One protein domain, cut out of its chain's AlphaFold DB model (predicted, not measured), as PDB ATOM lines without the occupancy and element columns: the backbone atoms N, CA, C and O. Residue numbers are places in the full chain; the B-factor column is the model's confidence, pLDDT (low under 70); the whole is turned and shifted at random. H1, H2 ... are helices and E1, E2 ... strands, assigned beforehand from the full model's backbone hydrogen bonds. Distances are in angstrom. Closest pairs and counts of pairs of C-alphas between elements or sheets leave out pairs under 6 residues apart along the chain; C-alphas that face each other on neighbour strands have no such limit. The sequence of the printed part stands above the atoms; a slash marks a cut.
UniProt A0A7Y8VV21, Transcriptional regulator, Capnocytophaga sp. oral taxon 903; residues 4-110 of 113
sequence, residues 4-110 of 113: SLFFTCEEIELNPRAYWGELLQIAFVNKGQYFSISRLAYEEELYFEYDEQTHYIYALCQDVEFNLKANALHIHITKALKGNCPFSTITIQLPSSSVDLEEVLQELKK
ATOM      1  N   SER A   4     -30.092  33.719   9.005       91.44
ATOM      2  CA  SER A   4     -29.208  34.012   7.873       91.44
ATOM      3  C   SER A   4     -29.572  35.365   7.281       91.44
ATOM      4  O   SER A   4     -30.749  35.628   7.045       91.44
ATOM      5  N   LEU A   5     -28.569  36.202   7.021       93.56
ATOM      6  CA  LEU A   5     -28.736  37.461   6.302       93.56
ATOM      7  C   LEU A   5     -28.560  37.215   4.802       93.56
ATOM      8  O   LEU A   5     -27.575  36.613   4.373       93.56
ATOM      9  N   PHE A   6     -29.495  37.714   4.001       94.88
ATOM     10  CA  PHE A   6     -29.358  37.780   2.550       94.88
ATOM     11  C   PHE A   6     -29.290  39.246   2.124       94.88
ATOM     12  O   PHE A   6     -30.211  40.011   2.404       94.88
ATOM     13  N   PHE A   7     -28.213  39.627   1.444       94.75
ATOM     14  CA  PHE A   7     -27.977  40.983   0.964       94.75
ATOM     15  C   PHE A   7     -27.799  40.967  -0.551       94.75
ATOM     16  O   PHE A   7     -26.990  40.209  -1.080       94.75
ATOM     17  N   THR A   8     -28.544  41.804  -1.268       96.12
ATOM     18  CA  THR A   8     -28.283  42.048  -2.695       96.12
ATOM     19  C   THR A   8     -27.419  43.283  -2.815       96.12
ATOM     20  O   THR A   8     -27.785  44.302  -2.251       96.12
ATOM     21  N   CYS A   9     -26.293  43.182  -3.513       96.06
ATOM     22  CA  CYS A   9     -25.342  44.264  -3.715       96.06
ATOM     23  C   CYS A   9     -25.485  44.840  -5.131       96.06
ATOM     24  O   CYS A   9     -25.530  44.092  -6.110       96.06
ATOM     25  N   GLU A  10     -25.551  46.165  -5.230       95.62
ATOM     26  CA  GLU A  10     -25.534  46.903  -6.497       95.62
ATOM     27  C   GLU A  10     -24.144  47.495  -6.778       95.62
ATOM     28  O   GLU A  10     -23.726  47.540  -7.935       95.62
ATOM     29  N   GLU A  11     -23.403  47.872  -5.732       94.94
ATOM     30  CA  GLU A  11     -22.076  48.483  -5.833       94.94
ATOM     31  C   GLU A  11     -21.121  47.964  -4.750       94.94
ATOM     32  O   GLU A  11     -21.509  47.756  -3.601       94.94
ATOM     33  N   ILE A  12     -19.859  47.751  -5.127       95.62
ATOM     34  CA  ILE A  12     -18.795  47.350  -4.203       95.62
ATOM     35  C   ILE A  12     -17.832  48.518  -4.048       95.62
ATOM     36  O   ILE A  12     -17.161  48.902  -5.006       95.62
ATOM     37  N   GLU A  13     -17.713  49.020  -2.827       94.25
ATOM     38  CA  GLU A  13     -16.757  50.056  -2.463       94.25
ATOM     39  C   GLU A  13     -15.597  49.441  -1.679       94.25
ATOM     40  O   GLU A  13     -15.781  48.641  -0.760       94.25
ATOM     41  N   LEU A  14     -14.375  49.813  -2.043       94.25
ATOM     42  CA  LEU A  14     -13.148  49.313  -1.434       94.25
ATOM     43  C   LEU A  14     -12.242  50.498  -1.156       94.25
ATOM     44  O   LEU A  14     -12.010  51.334  -2.035       94.25
ATOM     45  N   ASN A  15     -11.714  50.578   0.060       93.38
ATOM     46  CA  ASN A  15     -10.803  51.662   0.383       93.38
ATOM     47  C   ASN A  15      -9.489  51.548  -0.431       93.38
ATOM     48  O   ASN A  15      -9.053  50.437  -0.760       93.38
ATOM     49  N   PRO A  16      -8.829  52.675  -0.774       90.31
ATOM     50  CA  PRO A  16      -7.617  52.644  -1.591       90.31
ATOM     51  C   PRO A  16      -6.511  51.761  -0.998       90.31
ATOM     52  O   PRO A  16      -6.236  51.829   0.198       90.31
ATOM     53  N   ARG A  17      -5.803  51.004  -1.854       87.31
ATOM     54  CA  ARG A  17      -4.722  50.076  -1.442       87.31
ATOM     55  C   ARG A  17      -3.639  50.713  -0.572       87.31
ATOM     56  O   ARG A  17      -3.048  50.035   0.259       87.31
ATOM     57  N   ALA A  18      -3.383  52.010  -0.745       89.06
ATOM     58  CA  ALA A  18      -2.424  52.753   0.071       89.06
ATOM     59  C   ALA A  18      -2.762  52.732   1.577       89.06
ATOM     60  O   ALA A  18      -1.859  52.871   2.394       89.06
ATOM     61  N   TYR A  19      -4.034  52.522   1.935       88.06
ATOM     62  CA  TYR A  19      -4.507  52.469   3.320       88.06
ATOM     63  C   TYR A  19      -4.557  51.058   3.910       88.06
ATOM     64  O   TYR A  19      -4.770  50.920   5.109       88.06
ATOM     65  N   TRP A  20      -4.322  50.004   3.120       90.31
ATOM     66  CA  TRP A  20      -4.449  48.616   3.594       90.31
ATOM     67  C   TRP A  20      -3.428  48.244   4.677       90.31
ATOM     68  O   TRP A  20      -3.630  47.275   5.400       90.31
ATOM     69  N   GLY A  21      -2.345  49.018   4.812       87.81
ATOM     70  CA  GLY A  21      -1.396  48.888   5.921       87.81
ATOM     71  C   GLY A  21      -1.940  49.360   7.274       87.81
ATOM     72  O   GLY A  21      -1.306  49.104   8.292       87.81
ATOM     73  N   GLU A  22      -3.095  50.026   7.294       91.50
ATOM     74  CA  GLU A  22      -3.762  50.507   8.505       91.50
ATOM     75  C   GLU A  22      -5.146  49.871   8.641       91.50
ATOM     76  O   GLU A  22      -5.420  49.179   9.619       91.50
ATOM     77  N   LEU A  23      -5.992  50.055   7.627       93.69
ATOM     78  CA  LEU A  23      -7.370  49.588   7.583       93.69
ATOM     79  C   LEU A  23      -7.642  48.990   6.206       93.69
ATOM     80  O   LEU A  23      -7.445  49.648   5.185       93.69
ATOM     81  N   LEU A  24      -8.148  47.768   6.169       95.19
ATOM     82  CA  LEU A  24      -8.753  47.184   4.981       95.19
ATOM     83  C   LEU A  24     -10.265  47.182   5.180       95.19
ATOM     84  O   LEU A  24     -10.741  46.642   6.175       95.19
ATOM     85  N   GLN A  25     -11.012  47.786   4.258       95.56
ATOM     86  CA  GLN A  25     -12.469  47.816   4.317       95.56
ATOM     87  C   GLN A  25     -13.078  47.592   2.939       95.56
ATOM     88  O   GLN A  25     -12.775  48.317   1.990       95.56
ATOM     89  N   ILE A  26     -14.007  46.644   2.882       95.88
ATOM     90  CA  ILE A  26     -14.901  46.428   1.753       95.88
ATOM     91  C   ILE A  26     -16.345  46.664   2.191       95.88
ATOM     92  O   ILE A  26     -16.774  46.153   3.225       95.88
ATOM     93  N   ALA A  27     -17.092  47.429   1.404       95.69
ATOM     94  CA  ALA A  27     -18.513  47.672   1.593       95.69
ATOM     95  C   ALA A  27     -19.304  47.212   0.362       95.69
ATOM     96  O   ALA A  27     -18.906  47.417  -0.782       95.69
ATOM     97  N   PHE A  28     -20.434  46.570   0.620       96.12
ATOM     98  CA  PHE A  28     -21.421  46.134  -0.353       96.12
ATOM     99  C   PHE A  28     -22.645  47.025  -0.174       96.12
ATOM    100  O   PHE A  28     -23.235  47.038   0.905       96.12
ATOM    101  N   VAL A  29     -23.009  47.777  -1.206       94.81
ATOM    102  CA  VAL A  29     -23.997  48.859  -1.129       94.81
ATOM    103  C   VAL A  29     -25.223  48.520  -1.971       94.81
ATOM    104  O   VAL A  29     -25.115  47.966  -3.068       94.81
ATOM    105  N   ASN A  30     -26.406  48.845  -1.451       94.31
ATOM    106  CA  ASN A  30     -27.678  48.729  -2.156       94.31
ATOM    107  C   ASN A  30     -28.688  49.755  -1.631       94.31
ATOM    108  O   ASN A  30     -29.147  49.650  -0.497       94.31
ATOM    109  N   LYS A  31     -29.044  50.734  -2.473       85.94
ATOM    110  CA  LYS A  31     -30.141  51.702  -2.266       85.94
ATOM    111  C   LYS A  31     -30.294  52.217  -0.826       85.94
ATOM    112  O   LYS A  31     -31.379  52.169  -0.254       85.94
ATOM    113  N   GLY A  32     -29.206  52.749  -0.268       83.19
ATOM    114  CA  GLY A  32     -29.181  53.370   1.063       83.19
ATOM    115  C   GLY A  32     -28.858  52.414   2.213       83.19
ATOM    116  O   GLY A  32     -28.651  52.875   3.326       83.19
ATOM    117  N   GLN A  33     -28.753  51.113   1.954       90.69
ATOM    118  CA  GLN A  33     -28.233  50.138   2.906       90.69
ATOM    119  C   GLN A  33     -26.835  49.689   2.493       90.69
ATOM    120  O   GLN A  33     -26.489  49.673   1.307       90.69
ATOM    121  N   TYR A  34     -26.045  49.266   3.474       93.38
ATOM    122  CA  TYR A  34     -24.766  48.626   3.218       93.38
ATOM    123  C   TYR A  34     -24.510  47.474   4.183       93.38
ATOM    124  O   TYR A  34     -25.046  47.420   5.292       93.38
ATOM    125  N   PHE A  35     -23.659  46.565   3.727       95.12
ATOM    126  CA  PHE A  35     -22.965  45.591   4.549       95.12
ATOM    127  C   PHE A  35     -21.468  45.823   4.374       95.12
ATOM    128  O   PHE A  35     -21.006  45.900   3.237       95.12
ATOM    129  N   SER A  36     -20.693  45.934   5.446       95.62
ATOM    130  CA  SER A  36     -19.243  46.100   5.342       95.62
ATOM    131  C   SER A  36     -18.484  45.059   6.147       95.62
ATOM    132  O   SER A  36     -18.982  44.494   7.122       95.62
ATOM    133  N   ILE A  37     -17.265  44.790   5.687       96.88
ATOM    134  CA  ILE A  37     -16.262  44.005   6.390       96.88
ATOM    135  C   ILE A  37     -15.034  44.890   6.496       96.88
ATOM    136  O   ILE A  37     -14.525  45.368   5.477       96.88
ATOM    137  N   SER A  38     -14.547  45.097   7.708       95.62
ATOM    138  CA  SER A  38     -13.324  45.844   7.938       95.62
ATOM    139  C   SER A  38     -12.387  45.129   8.895       95.62
ATOM    140  O   SER A  38     -12.782  44.276   9.695       95.62
ATOM    141  N   ARG A  39     -11.105  45.450   8.757       95.19
ATOM    142  CA  ARG A  39     -10.032  44.904   9.573       95.19
ATOM    143  C   ARG A  39      -8.908  45.910   9.716       95.19
ATOM    144  O   ARG A  39      -8.435  46.453   8.717       95.19
ATOM    145  N   LEU A  40      -8.431  46.088  10.941       93.00
ATOM    146  CA  LEU A  40      -7.174  46.779  11.198       93.00
ATOM    147  C   LEU A  40      -5.997  45.848  10.887       93.00
ATOM    148  O   LEU A  40      -5.993  44.679  11.275       93.00
ATOM    149  N   ALA A  41      -4.982  46.357  10.190       87.25
ATOM    150  CA  ALA A  41      -3.882  45.545   9.659       87.25
ATOM    151  C   ALA A  41      -3.060  44.810  10.739       87.25
ATOM    152  O   ALA A  41      -2.414  43.802  10.456       87.25
ATOM    153  N   TYR A  42      -3.085  45.318  11.971       85.88
ATOM    154  CA  TYR A  42      -2.375  44.782  13.133       85.88
ATOM    155  C   TYR A  42      -3.268  43.955  14.073       85.88
ATOM    156  O   TYR A  42      -2.798  43.514  15.120       85.88
ATOM    157  N   GLU A  43      -4.530  43.716  13.712       91.25
ATOM    158  CA  GLU A  43      -5.470  42.917  14.505       91.25
ATOM    159  C   GLU A  43      -5.850  41.623  13.783       91.25
ATOM    160  O   GLU A  43      -5.739  41.511  12.562       91.25
ATOM    161  N   GLU A  44      -6.305  40.625  14.537       91.75
ATOM    162  CA  GLU A  44      -6.869  39.380  13.990       91.75
ATOM    163  C   GLU A  44      -8.402  39.405  13.943       91.75
ATOM    164  O   GLU A  44      -9.031  38.429  13.525       91.75
ATOM    165  N   GLU A  45      -9.006  40.511  14.372       95.25
ATOM    166  CA  GLU A  45     -10.447  40.698  14.429       95.25
ATOM    167  C   GLU A  45     -10.973  41.274  13.111       95.25
ATOM    168  O   GLU A  45     -10.428  42.216  12.539       95.25
ATOM    169  N   LEU A  46     -12.054  40.675  12.629       96.56
ATOM    170  CA  LEU A  46     -12.893  41.183  11.561       96.56
ATOM    171  C   LEU A  46     -14.102  41.861  12.193       96.56
ATOM    172  O   LEU A  46     -14.764  41.280  13.060       96.56
ATOM    173  N   TYR A  47     -14.403  43.060  11.715       96.00
ATOM    174  CA  TYR A  47     -15.615  43.787  12.037       96.00
ATOM    175  C   TYR A  47     -16.587  43.699  10.866       96.00
ATOM    176  O   TYR A  47     -16.239  44.003   9.727       96.00
ATOM    177  N   PHE A  48     -17.806  43.266  11.158       95.88
ATOM    178  CA  PHE A  48     -18.917  43.210  10.224       95.88
ATOM    179  C   PHE A  48     -19.963  44.212  10.663       95.88
ATOM    180  O   PHE A  48     -20.329  44.238  11.838       95.88
ATOM    181  N   GLU A  49     -20.489  44.971   9.714       94.50
ATOM    182  CA  GLU A  49     -21.504  45.984   9.969       94.50
ATOM    183  C   GLU A  49     -22.620  45.898   8.936       94.50
ATOM    184  O   GLU A  49     -22.373  45.630   7.760       94.50
ATOM    185  N   TYR A  50     -23.852  46.121   9.379       91.31
ATOM    186  CA  TYR A  50     -25.042  46.129   8.541       91.31
ATOM    187  C   TYR A  50     -26.020  47.214   9.005       91.31
ATOM    188  O   TYR A  50     -26.241  47.375  10.207       91.31
ATOM    189  N   ASP A  51     -26.641  47.904   8.042       84.94
ATOM    190  CA  ASP A  51     -27.749  48.848   8.273       84.94
ATOM    191  C   ASP A  51     -27.366  50.017   9.211       84.94
ATOM    192  O   ASP A  51     -27.849  50.127  10.340       84.94
ATOM    193  N   GLU A  52     -26.438  50.871   8.753       73.62
ATOM    194  CA  GLU A  52     -26.001  52.105   9.441       73.62
ATOM    195  C   GLU A  52     -25.522  51.896  10.891       73.62
ATOM    196  O   GLU A  52     -25.905  52.614  11.811       73.62
ATOM    197  N   GLN A  53     -24.660  50.899  11.114       68.81
ATOM    198  CA  GLN A  53     -24.105  50.545  12.436       68.81
ATOM    199  C   GLN A  53     -25.124  50.014  13.456       68.81
ATOM    200  O   GLN A  53     -24.768  49.739  14.606       68.81
ATOM    201  N   THR A  54     -26.384  49.812  13.060       81.00
ATOM    202  CA  THR A  54     -27.405  49.241  13.949       81.00
ATOM    203  C   THR A  54     -27.068  47.794  14.307       81.00
ATOM    204  O   THR A  54     -27.320  47.350  15.430       81.00
ATOM    205  N   HIS A  55     -26.455  47.069  13.370       90.06
ATOM    206  CA  HIS A  55     -26.115  45.659  13.501       90.06
ATOM    207  C   HIS A  55     -24.620  45.449  13.272       90.06
ATOM    208  O   HIS A  55     -24.092  45.833  12.228       90.06
ATOM    209  N   TYR A  56     -23.941  44.814  14.228       93.88
ATOM    210  CA  TYR A  56     -22.518  44.521  14.107       93.88
ATOM    211  C   TYR A  56     -22.113  43.173  14.698       93.88
ATOM    212  O   TYR A  56     -22.756  42.639  15.612       93.88
ATOM    213  N   ILE A  57     -21.001  42.642  14.188       95.19
ATOM    214  CA  ILE A  57     -20.335  41.437  14.688       95.19
ATOM    215  C   ILE A  57     -18.824  41.664  14.665       95.19
ATOM    216  O   ILE A  57     -18.271  42.087  13.658       95.19
ATOM    217  N   TYR A  58     -18.152  41.327  15.758       95.56
ATOM    218  CA  TYR A  58     -16.712  41.098  15.802       95.56
ATOM    219  C   TYR A  58     -16.459  39.593  15.805       95.56
ATOM    220  O   TYR A  58     -17.092  38.866  16.577       95.56
ATOM    221  N   ALA A  59     -15.532  39.118  14.982       95.88
ATOM    222  CA  ALA A  59     -15.105  37.720  14.963       95.88
ATOM    223  C   ALA A  59     -13.614  37.616  14.636       95.88
ATOM    224  O   ALA A  59     -13.077  38.464  13.933       95.88
ATOM    225  N   LEU A  60     -12.937  36.571  15.108       95.69
ATOM    226  CA  LEU A  60     -11.549  36.326  14.709       95.69
ATOM    227  C   LEU A  60     -11.494  35.829  13.264       95.69
ATOM    228  O   LEU A  60     -12.363  35.073  12.834       95.69
ATOM    229  N   CYS A  61     -10.423  36.151  12.539       93.56
ATOM    230  CA  CYS A  61     -10.203  35.685  11.164       93.56
ATOM    231  C   CYS A  61     -10.317  34.155  11.011       93.56
ATOM    232  O   CYS A  61     -10.765  33.669   9.974       93.56
ATOM    233  N   GLN A  62      -9.903  33.397  12.035       93.69
ATOM    234  CA  GLN A  62      -9.987  31.930  12.057       93.69
ATOM    235  C   GLN A  62     -11.424  31.403  12.200       93.69
ATOM    236  O   GLN A  62     -11.704  30.283  11.784       93.69
ATOM    237  N   ASP A  63     -12.317  32.209  12.775       95.81
ATOM    238  CA  ASP A  63     -13.712  31.868  13.069       95.81
ATOM    239  C   ASP A  63     -14.669  32.384  11.976       95.81
ATOM    240  O   ASP A  63     -15.890  32.383  12.138       95.81
ATOM    241  N   VAL A  64     -14.117  32.837  10.847       96.44
ATOM    242  CA  VAL A  64     -14.869  33.310   9.684       96.44
ATOM    243  C   VAL A  64     -14.455  32.514   8.460       96.44
ATOM    244  O   VAL A  64     -13.278  32.424   8.122       96.44
ATOM    245  N   GLU A  65     -15.423  31.986   7.726       96.56
ATOM    246  CA  GLU A  65     -15.234  31.325   6.442       96.56
ATOM    247  C   GLU A  65     -15.802  32.195   5.322       96.56
ATOM    248  O   GLU A  65     -16.967  32.583   5.358       96.56
ATOM    249  N   PHE A  66     -14.974  32.483   4.316       96.75
ATOM    250  CA  PHE A  66     -15.386  33.152   3.087       96.75
ATOM    251  C   PHE A  66     -15.450  32.121   1.969       96.75
ATOM    252  O   PHE A  66     -14.516  31.337   1.795       96.75
ATOM    253  N   ASN A  67     -16.546  32.115   1.219       95.88
ATOM    254  CA  ASN A  67     -16.745  31.214   0.097       95.88
ATOM    255  C   ASN A  67     -17.365  31.976  -1.075       95.88
ATOM    256  O   ASN A  67     -18.564  32.258  -1.087       95.88
ATOM    257  N   LEU A  68     -16.525  32.323  -2.048       94.12
ATOM    258  CA  LEU A  68     -16.928  33.001  -3.270       94.12
ATOM    259  C   LEU A  68     -17.345  31.957  -4.315       94.12
ATOM    260  O   LEU A  68     -16.528  31.156  -4.773       94.12
ATOM    261  N   LYS A  69     -18.629  31.935  -4.690       90.31
ATOM    262  CA  LYS A  69     -19.175  31.005  -5.692       90.31
ATOM    263  C   LYS A  69     -19.995  31.751  -6.724       90.31
ATOM    264  O   LYS A  69     -20.994  32.380  -6.391       90.31
ATOM    265  N   ALA A  70     -19.619  31.595  -7.992       86.94
ATOM    266  CA  ALA A  70     -20.271  32.258  -9.117       86.94
ATOM    267  C   ALA A  70     -20.365  33.778  -8.888       86.94
ATOM    268  O   ALA A  70     -19.355  34.468  -8.952       86.94
ATOM    269  N   ASN A  71     -21.563  34.286  -8.611       91.38
ATOM    270  CA  ASN A  71     -21.850  35.695  -8.367       91.38
ATOM    271  C   ASN A  71     -22.326  35.956  -6.928       91.38
ATOM    272  O   ASN A  71     -23.055  36.916  -6.698       91.38
ATOM    273  N   ALA A  72     -21.957  35.109  -5.968       95.25
ATOM    274  CA  ALA A  72     -22.307  35.292  -4.566       95.25
ATOM    275  C   ALA A  72     -21.104  35.072  -3.643       95.25
ATOM    276  O   ALA A  72     -20.307  34.149  -3.834       95.25
ATOM    277  N   LEU A  73     -21.002  35.909  -2.611       97.12
ATOM    278  CA  LEU A  73     -20.106  35.708  -1.480       97.12
ATOM    279  C   LEU A  73     -20.912  35.136  -0.315       97.12
ATOM    280  O   LEU A  73     -21.828  35.781   0.197       97.12
ATOM    281  N   HIS A  74     -20.556  33.934   0.118       96.94
ATOM    282  CA  HIS A  74     -21.087  33.333   1.333       96.94
ATOM    283  C   HIS A  74     -20.084  33.510   2.467       96.94
ATOM    284  O   HIS A  74     -18.903  33.189   2.321       96.94
ATOM    285  N   ILE A  75     -20.566  34.009   3.595       97.06
ATOM    286  CA  ILE A  75     -19.787  34.260   4.799       97.06
ATOM    287  C   ILE A  75     -20.415  33.449   5.919       97.06
ATOM    288  O   ILE A  75     -21.619  33.552   6.167       97.06
ATOM    289  N   HIS A  76     -19.607  32.656   6.604       96.31
ATOM    290  CA  HIS A  76     -20.041  31.931   7.785       96.31
ATOM    291  C   HIS A  76     -19.156  32.298   8.970       96.31
ATOM    292  O   HIS A  76     -17.947  32.108   8.931       96.31
ATOM    293  N   ILE A  77     -19.770  32.839  10.016       95.44
ATOM    294  CA  ILE A  77     -19.124  33.186  11.276       95.44
ATOM    295  C   ILE A  77     -19.427  32.045  12.245       95.44
ATOM    296  O   ILE A  77     -20.548  31.918  12.743       95.44
ATOM    297  N   THR A  78     -18.442  31.186  12.495       94.44
ATOM    298  CA  THR A  78     -18.599  30.018  13.376       94.44
ATOM    299  C   THR A  78     -18.667  30.439  14.841       94.44
ATOM    300  O   THR A  78     -19.369  29.815  15.641       94.44
ATOM    301  N   LYS A  79     -17.966  31.524  15.190       93.56
ATOM    302  CA  LYS A  79     -17.926  32.088  16.537       93.56
ATOM    303  C   LYS A  79     -17.764  33.607  16.499       93.56
ATOM    304  O   LYS A  79     -16.751  34.129  16.049       93.56
ATOM    305  N   ALA A  80     -18.753  34.314  17.041       93.19
ATOM    306  CA  ALA A  80     -18.650  35.747  17.300       93.19
ATOM    307  C   ALA A  80     -17.918  36.007  18.629       93.19
ATOM    308  O   ALA A  80     -18.137  35.302  19.617       93.19
ATOM    309  N   LEU A  81     -17.082  37.043  18.663       93.31
ATOM    310  CA  LEU A  81     -16.505  37.609  19.886       93.31
ATOM    311  C   LEU A  81     -17.516  38.511  20.601       93.31
ATOM    312  O   LEU A  81     -17.690  38.434  21.816       93.31
ATOM    313  N   LYS A  82     -18.182  39.369  19.825       93.38
ATOM    314  CA  LYS A  82     -19.180  40.343  20.274       93.38
ATOM    315  C   LYS A  82     -20.100  40.678  19.106       93.38
ATOM    316  O   LYS A  82     -19.679  40.618  17.960       93.38
ATOM    317  N   GLY A  83     -21.335  41.064  19.382       89.31
ATOM    318  CA  GLY A  83     -22.256  41.550  18.363       89.31
ATOM    319  C   GLY A  83     -23.686  41.559  18.869       89.31
ATOM    320  O   GLY A  83     -23.976  41.016  19.936       89.31
ATOM    321  N   ASN A  84     -24.570  42.187  18.109       90.19
ATOM    322  CA  ASN A  84     -26.011  42.213  18.370       90.19
ATOM    323  C   ASN A  84     -26.829  41.596  17.222       90.19
ATOM    324  O   ASN A  84     -28.057  41.591  17.279       90.19
ATOM    325  N   CYS A  85     -26.160  41.051  16.203       86.06
ATOM    326  CA  CYS A  85     -26.816  40.374  15.095       86.06
ATOM    327  C   CYS A  85     -27.369  39.001  15.516       86.06
ATOM    328  O   CYS A  85     -26.656  38.222  16.152       86.06
ATOM    329  N   PRO A  86     -28.596  38.646  15.094       82.75
ATOM    330  CA  PRO A  86     -29.150  37.305  15.299       82.75
ATOM    331  C   PRO A  86     -28.629  36.276  14.278       82.75
ATOM    332  O   PRO A  86     -28.868  35.072  14.416       82.75
ATOM    333  N   PHE A  87     -27.925  36.741  13.243       88.00
ATOM    334  CA  PHE A  87     -27.408  35.920  12.159       88.00
ATOM    335  C   PHE A  87     -25.915  35.632  12.302       88.00
ATOM    336  O   PHE A  87     -25.136  36.464  12.761       88.00
ATOM    337  N   SER A  88     -25.511  34.446  11.850       91.25
ATOM    338  CA  SER A  88     -24.101  34.041  11.757       91.25
ATOM    339  C   SER A  88     -23.703  33.591  10.350       91.25
ATOM    340  O   SER A  88     -22.540  33.308  10.084       91.25
ATOM    341  N   THR A  89     -24.670  33.520   9.436       95.00
ATOM    342  CA  THR A  89     -24.443  33.223   8.021       95.00
ATOM    343  C   THR A  89     -24.944  34.397   7.202       95.00
ATOM    344  O   THR A  89     -26.066  34.857   7.405       95.00
ATOM    345  N   ILE A  90     -24.115  34.886   6.288       96.00
ATOM    346  CA  ILE A  90     -24.423  36.005   5.406       96.00
ATOM    347  C   ILE A  90     -24.214  35.538   3.971       96.00
ATOM    348  O   ILE A  90     -23.206  34.915   3.649       96.00
ATOM    349  N   THR A  91     -25.171  35.815   3.097       97.06
ATOM    350  CA  THR A  91     -25.027  35.619   1.654       97.06
ATOM    351  C   THR A  91     -25.197  36.956   0.962       97.06
ATOM    352  O   THR A  91     -26.228  37.607   1.118       97.06
ATOM    353  N   ILE A  92     -24.185  37.347   0.198       96.94
ATOM    354  CA  ILE A  92     -24.153  38.591  -0.558       96.94
ATOM    355  C   ILE A  92     -24.231  38.244  -2.038       96.94
ATOM    356  O   ILE A  92     -23.308  37.643  -2.585       96.94
ATOM    357  N   GLN A  93     -25.327  38.618  -2.686       97.00
ATOM    358  CA  GLN A  93     -25.471  38.534  -4.132       97.00
ATOM    359  C   GLN A  93     -24.701  39.694  -4.764       97.00
ATOM    360  O   GLN A  93     -25.006  40.851  -4.494       97.00
ATOM    361  N   LEU A  94     -23.698  39.385  -5.579       96.12
ATOM    362  CA  LEU A  94     -22.744  40.353  -6.111       96.12
ATOM    363  C   LEU A  94     -23.190  40.896  -7.478       96.12
ATOM    364  O   LEU A  94     -23.726  40.132  -8.294       96.12
ATOM    365  N   PRO A  95     -22.924  42.183  -7.767       93.44
ATOM    366  CA  PRO A  95     -23.084  42.742  -9.099       93.44
ATOM    367  C   PRO A  95     -21.957  42.250 -10.018       93.44
ATOM    368  O   PRO A  95     -20.968  41.656  -9.581       93.44
ATOM    369  N   SER A  96     -22.072  42.536 -11.315       86.94
ATOM    370  CA  SER A  96     -20.907  42.445 -12.201       86.94
ATOM    371  C   SER A  96     -19.901  43.522 -11.791       86.94
ATOM    372  O   SER A  96     -20.236  44.702 -11.784       86.94
ATOM    373  N   SER A  97     -18.690  43.115 -11.416       78.69
ATOM    374  CA  SER A  97     -17.698  43.966 -10.756       78.69
ATOM    375  C   SER A  97     -16.300  43.704 -11.320       78.69
ATOM    376  O   SER A  97     -15.983  42.575 -11.690       78.69
ATOM    377  N   SER A  98     -15.461  44.743 -11.380       76.25
ATOM    378  CA  SER A  98     -14.028  44.628 -11.698       76.25
ATOM    379  C   SER A  98     -13.146  44.437 -10.458       76.25
ATOM    380  O   SER A  98     -11.927  44.366 -10.586       76.25
ATOM    381  N   VAL A  99     -13.736  44.420  -9.260       84.88
ATOM    382  CA  VAL A  99     -13.015  44.212  -8.001       84.88
ATOM    383  C   VAL A  99     -12.625  42.741  -7.890       84.88
ATOM    384  O   VAL A  99     -13.488  41.864  -7.922       84.88
ATOM    385  N   ASP A 100     -11.330  42.479  -7.709       89.69
ATOM    386  CA  ASP A 100     -10.830  41.149  -7.366       89.69
ATOM    387  C   ASP A 100     -11.137  40.851  -5.892       89.69
ATOM    388  O   ASP A 100     -10.361  41.153  -4.983       89.69
ATOM    389  N   LEU A 101     -12.333  40.313  -5.647       92.19
ATOM    390  CA  LEU A 101     -12.779  39.956  -4.303       92.19
ATOM    391  C   LEU A 101     -11.922  38.860  -3.679       92.19
ATOM    392  O   LEU A 101     -11.786  38.844  -2.462       92.19
ATOM    393  N   GLU A 102     -11.340  37.964  -4.474       92.56
ATOM    394  CA  GLU A 102     -10.505  36.900  -3.926       92.56
ATOM    395  C   GLU A 102      -9.261  37.508  -3.265       92.56
ATOM    396  O   GLU A 102      -8.996  37.222  -2.099       92.56
ATOM    397  N   GLU A 103      -8.566  38.433  -3.936       92.56
ATOM    398  CA  GLU A 103      -7.426  39.157  -3.347       92.56
ATOM    399  C   GLU A 103      -7.810  39.868  -2.040       92.56
ATOM    400  O   GLU A 103      -7.117  39.736  -1.027       92.56
ATOM    401  N   VAL A 104      -8.938  40.587  -2.038       93.12
ATOM    402  CA  VAL A 104      -9.408  41.332  -0.858       93.12
ATOM    403  C   VAL A 104      -9.706  40.394   0.312       93.12
ATOM    404  O   VAL A 104      -9.293  40.664   1.440       93.12
ATOM    405  N   LEU A 105     -10.391  39.275   0.064       94.25
ATOM    406  CA  LEU A 105     -10.731  38.294   1.100       94.25
ATOM    407  C   LEU A 105      -9.484  37.592   1.659       94.25
ATOM    408  O   LEU A 105      -9.435  37.296   2.857       94.25
ATOM    409  N   GLN A 106      -8.461  37.358   0.828       92.69
ATOM    410  CA  GLN A 106      -7.176  36.819   1.283       92.69
ATOM    411  C   GLN A 106      -6.422  37.820   2.166       92.69
ATOM    412  O   GLN A 106      -5.912  37.440   3.223       92.69
ATOM    413  N   GLU A 107      -6.386  39.101   1.794       92.44
ATOM    414  CA  GLU A 107      -5.756  40.134   2.624       92.44
ATOM    415  C   GLU A 107      -6.516  40.340   3.945       92.44
ATOM    416  O   GLU A 107      -5.883  40.405   5.002       92.44
ATOM    417  N   LEU A 108      -7.857  40.283   3.939       92.56
ATOM    418  CA  LEU A 108      -8.670  40.276   5.165       92.56
ATOM    419  C   LEU A 108      -8.322  39.113   6.102       92.56
ATOM    420  O   LEU A 108      -8.493  39.253   7.309       92.56
ATOM    421  N   LYS A 109      -7.793  37.990   5.601       90.75
ATOM    422  CA  LYS A 109      -7.393  36.818   6.406       90.75
ATOM    423  C   LYS A 109      -5.897  36.696   6.670       90.75
ATOM    424  O   LYS A 109      -5.457  35.763   7.348       90.75
ATOM    425  N   LYS A 110      -5.091  37.613   6.150       89.62
ATOM    426  CA  LYS A 110      -3.635  37.545   6.254       89.62
ATOM    427  C   LYS A 110      -3.187  37.601   7.708       89.62
ATOM    428  O   LYS A 110      -3.579  38.502   8.443       89.62
TER     429      LYS A 110
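This is residues 4 to 110 of the 113 residues of the protein "Transcriptional regulator" of Capnocytophaga sp. oral taxon 903 (UniProt A0A7Y8VV21). Two twisted sheets pack face to face as a sandwich with crossed strands, a larger one of E2 to E6 and a smaller one of E1, E9, E8 and E7. The helix H1 is wedged between them at the E7 edge of the smaller sheet, with E3 and E4 on its other side. The printed part has 107 residues, with nine named strands followed by one named helix, and its class is mostly strand. The larger sheet runs E2 E3 E4 E5 E6, all antiparallel, and the smaller runs E1 E9 E8 E7, mixed. The whole is compact and rounded, with a radius of gyration of the C-alphas of 12.7 A and spans of 33 by 32 by 25 A.

The larger sheet holds E2, residues 11 to 14, E3, residues 23 to 30, E4, residues 33 to 40, E5, residues 45 to 50, and E6, residues 55 to 60. It is a meander, each strand the antiparallel neighbour of the one before, and it is twisted. N 13 and O 27 of the hairpin E2 and E3 are 2.9 A apart, within hydrogen-bond range, as are N 28 and O 35 of E3 and E4, 2.8 A, N 38 and O 47 of E4 and E5, 2.9 A, and N 48 and O 57 of E5 and E6, 2.8 A. The other sheet holds E1, residues 4 to 8, E9, residues 87 to 93, E8, residues 72 to 77, and E7, residues 64 to 69. E7, E8 and E9 form a second meander, with N 67 and O 74 at 2.8 A and N 75 and O 90 at 2.8 A. E1 is parallel to E9, with N 5 and O 89 at 2.9 A. The sheets form a sandwich, two sheets face to face: the facing parts are 10.0 A centre to centre, and the strands cross at 64 degrees. H1, residues 101 to 109, is on the larger sheet at a height of 9.1 A, over E4 and only just over E3, with 3 C-alphas there. Its closest C-alphas to E4 are those of Leu 108 and Arg 39, 6.5 A. H1 is also on the smaller sheet, over E7, where the C-alphas of Leu 105 and Phe 66 are closest, 7.2 A. Every O i to N i+4 pair in H1 is within hydrogen-bond range.

E1 begins at C-alpha 4, (-29.208, 34.012, 7.873). E3 and E4 are the longest strands, 22.5 A and 22.9 A; E2 measures 10.0 A and E6 17.3 A. H1, 12.4 A long, ends at C-alpha 109, (-7.393, 36.818, 6.406).

The C-alphas farthest apart are those of Ala 18 and Pro 86, 34.4 A. The printed part has no cut and no long link. Mean pLDDT of the printed part is 92.2; residue 53 alone is under 70.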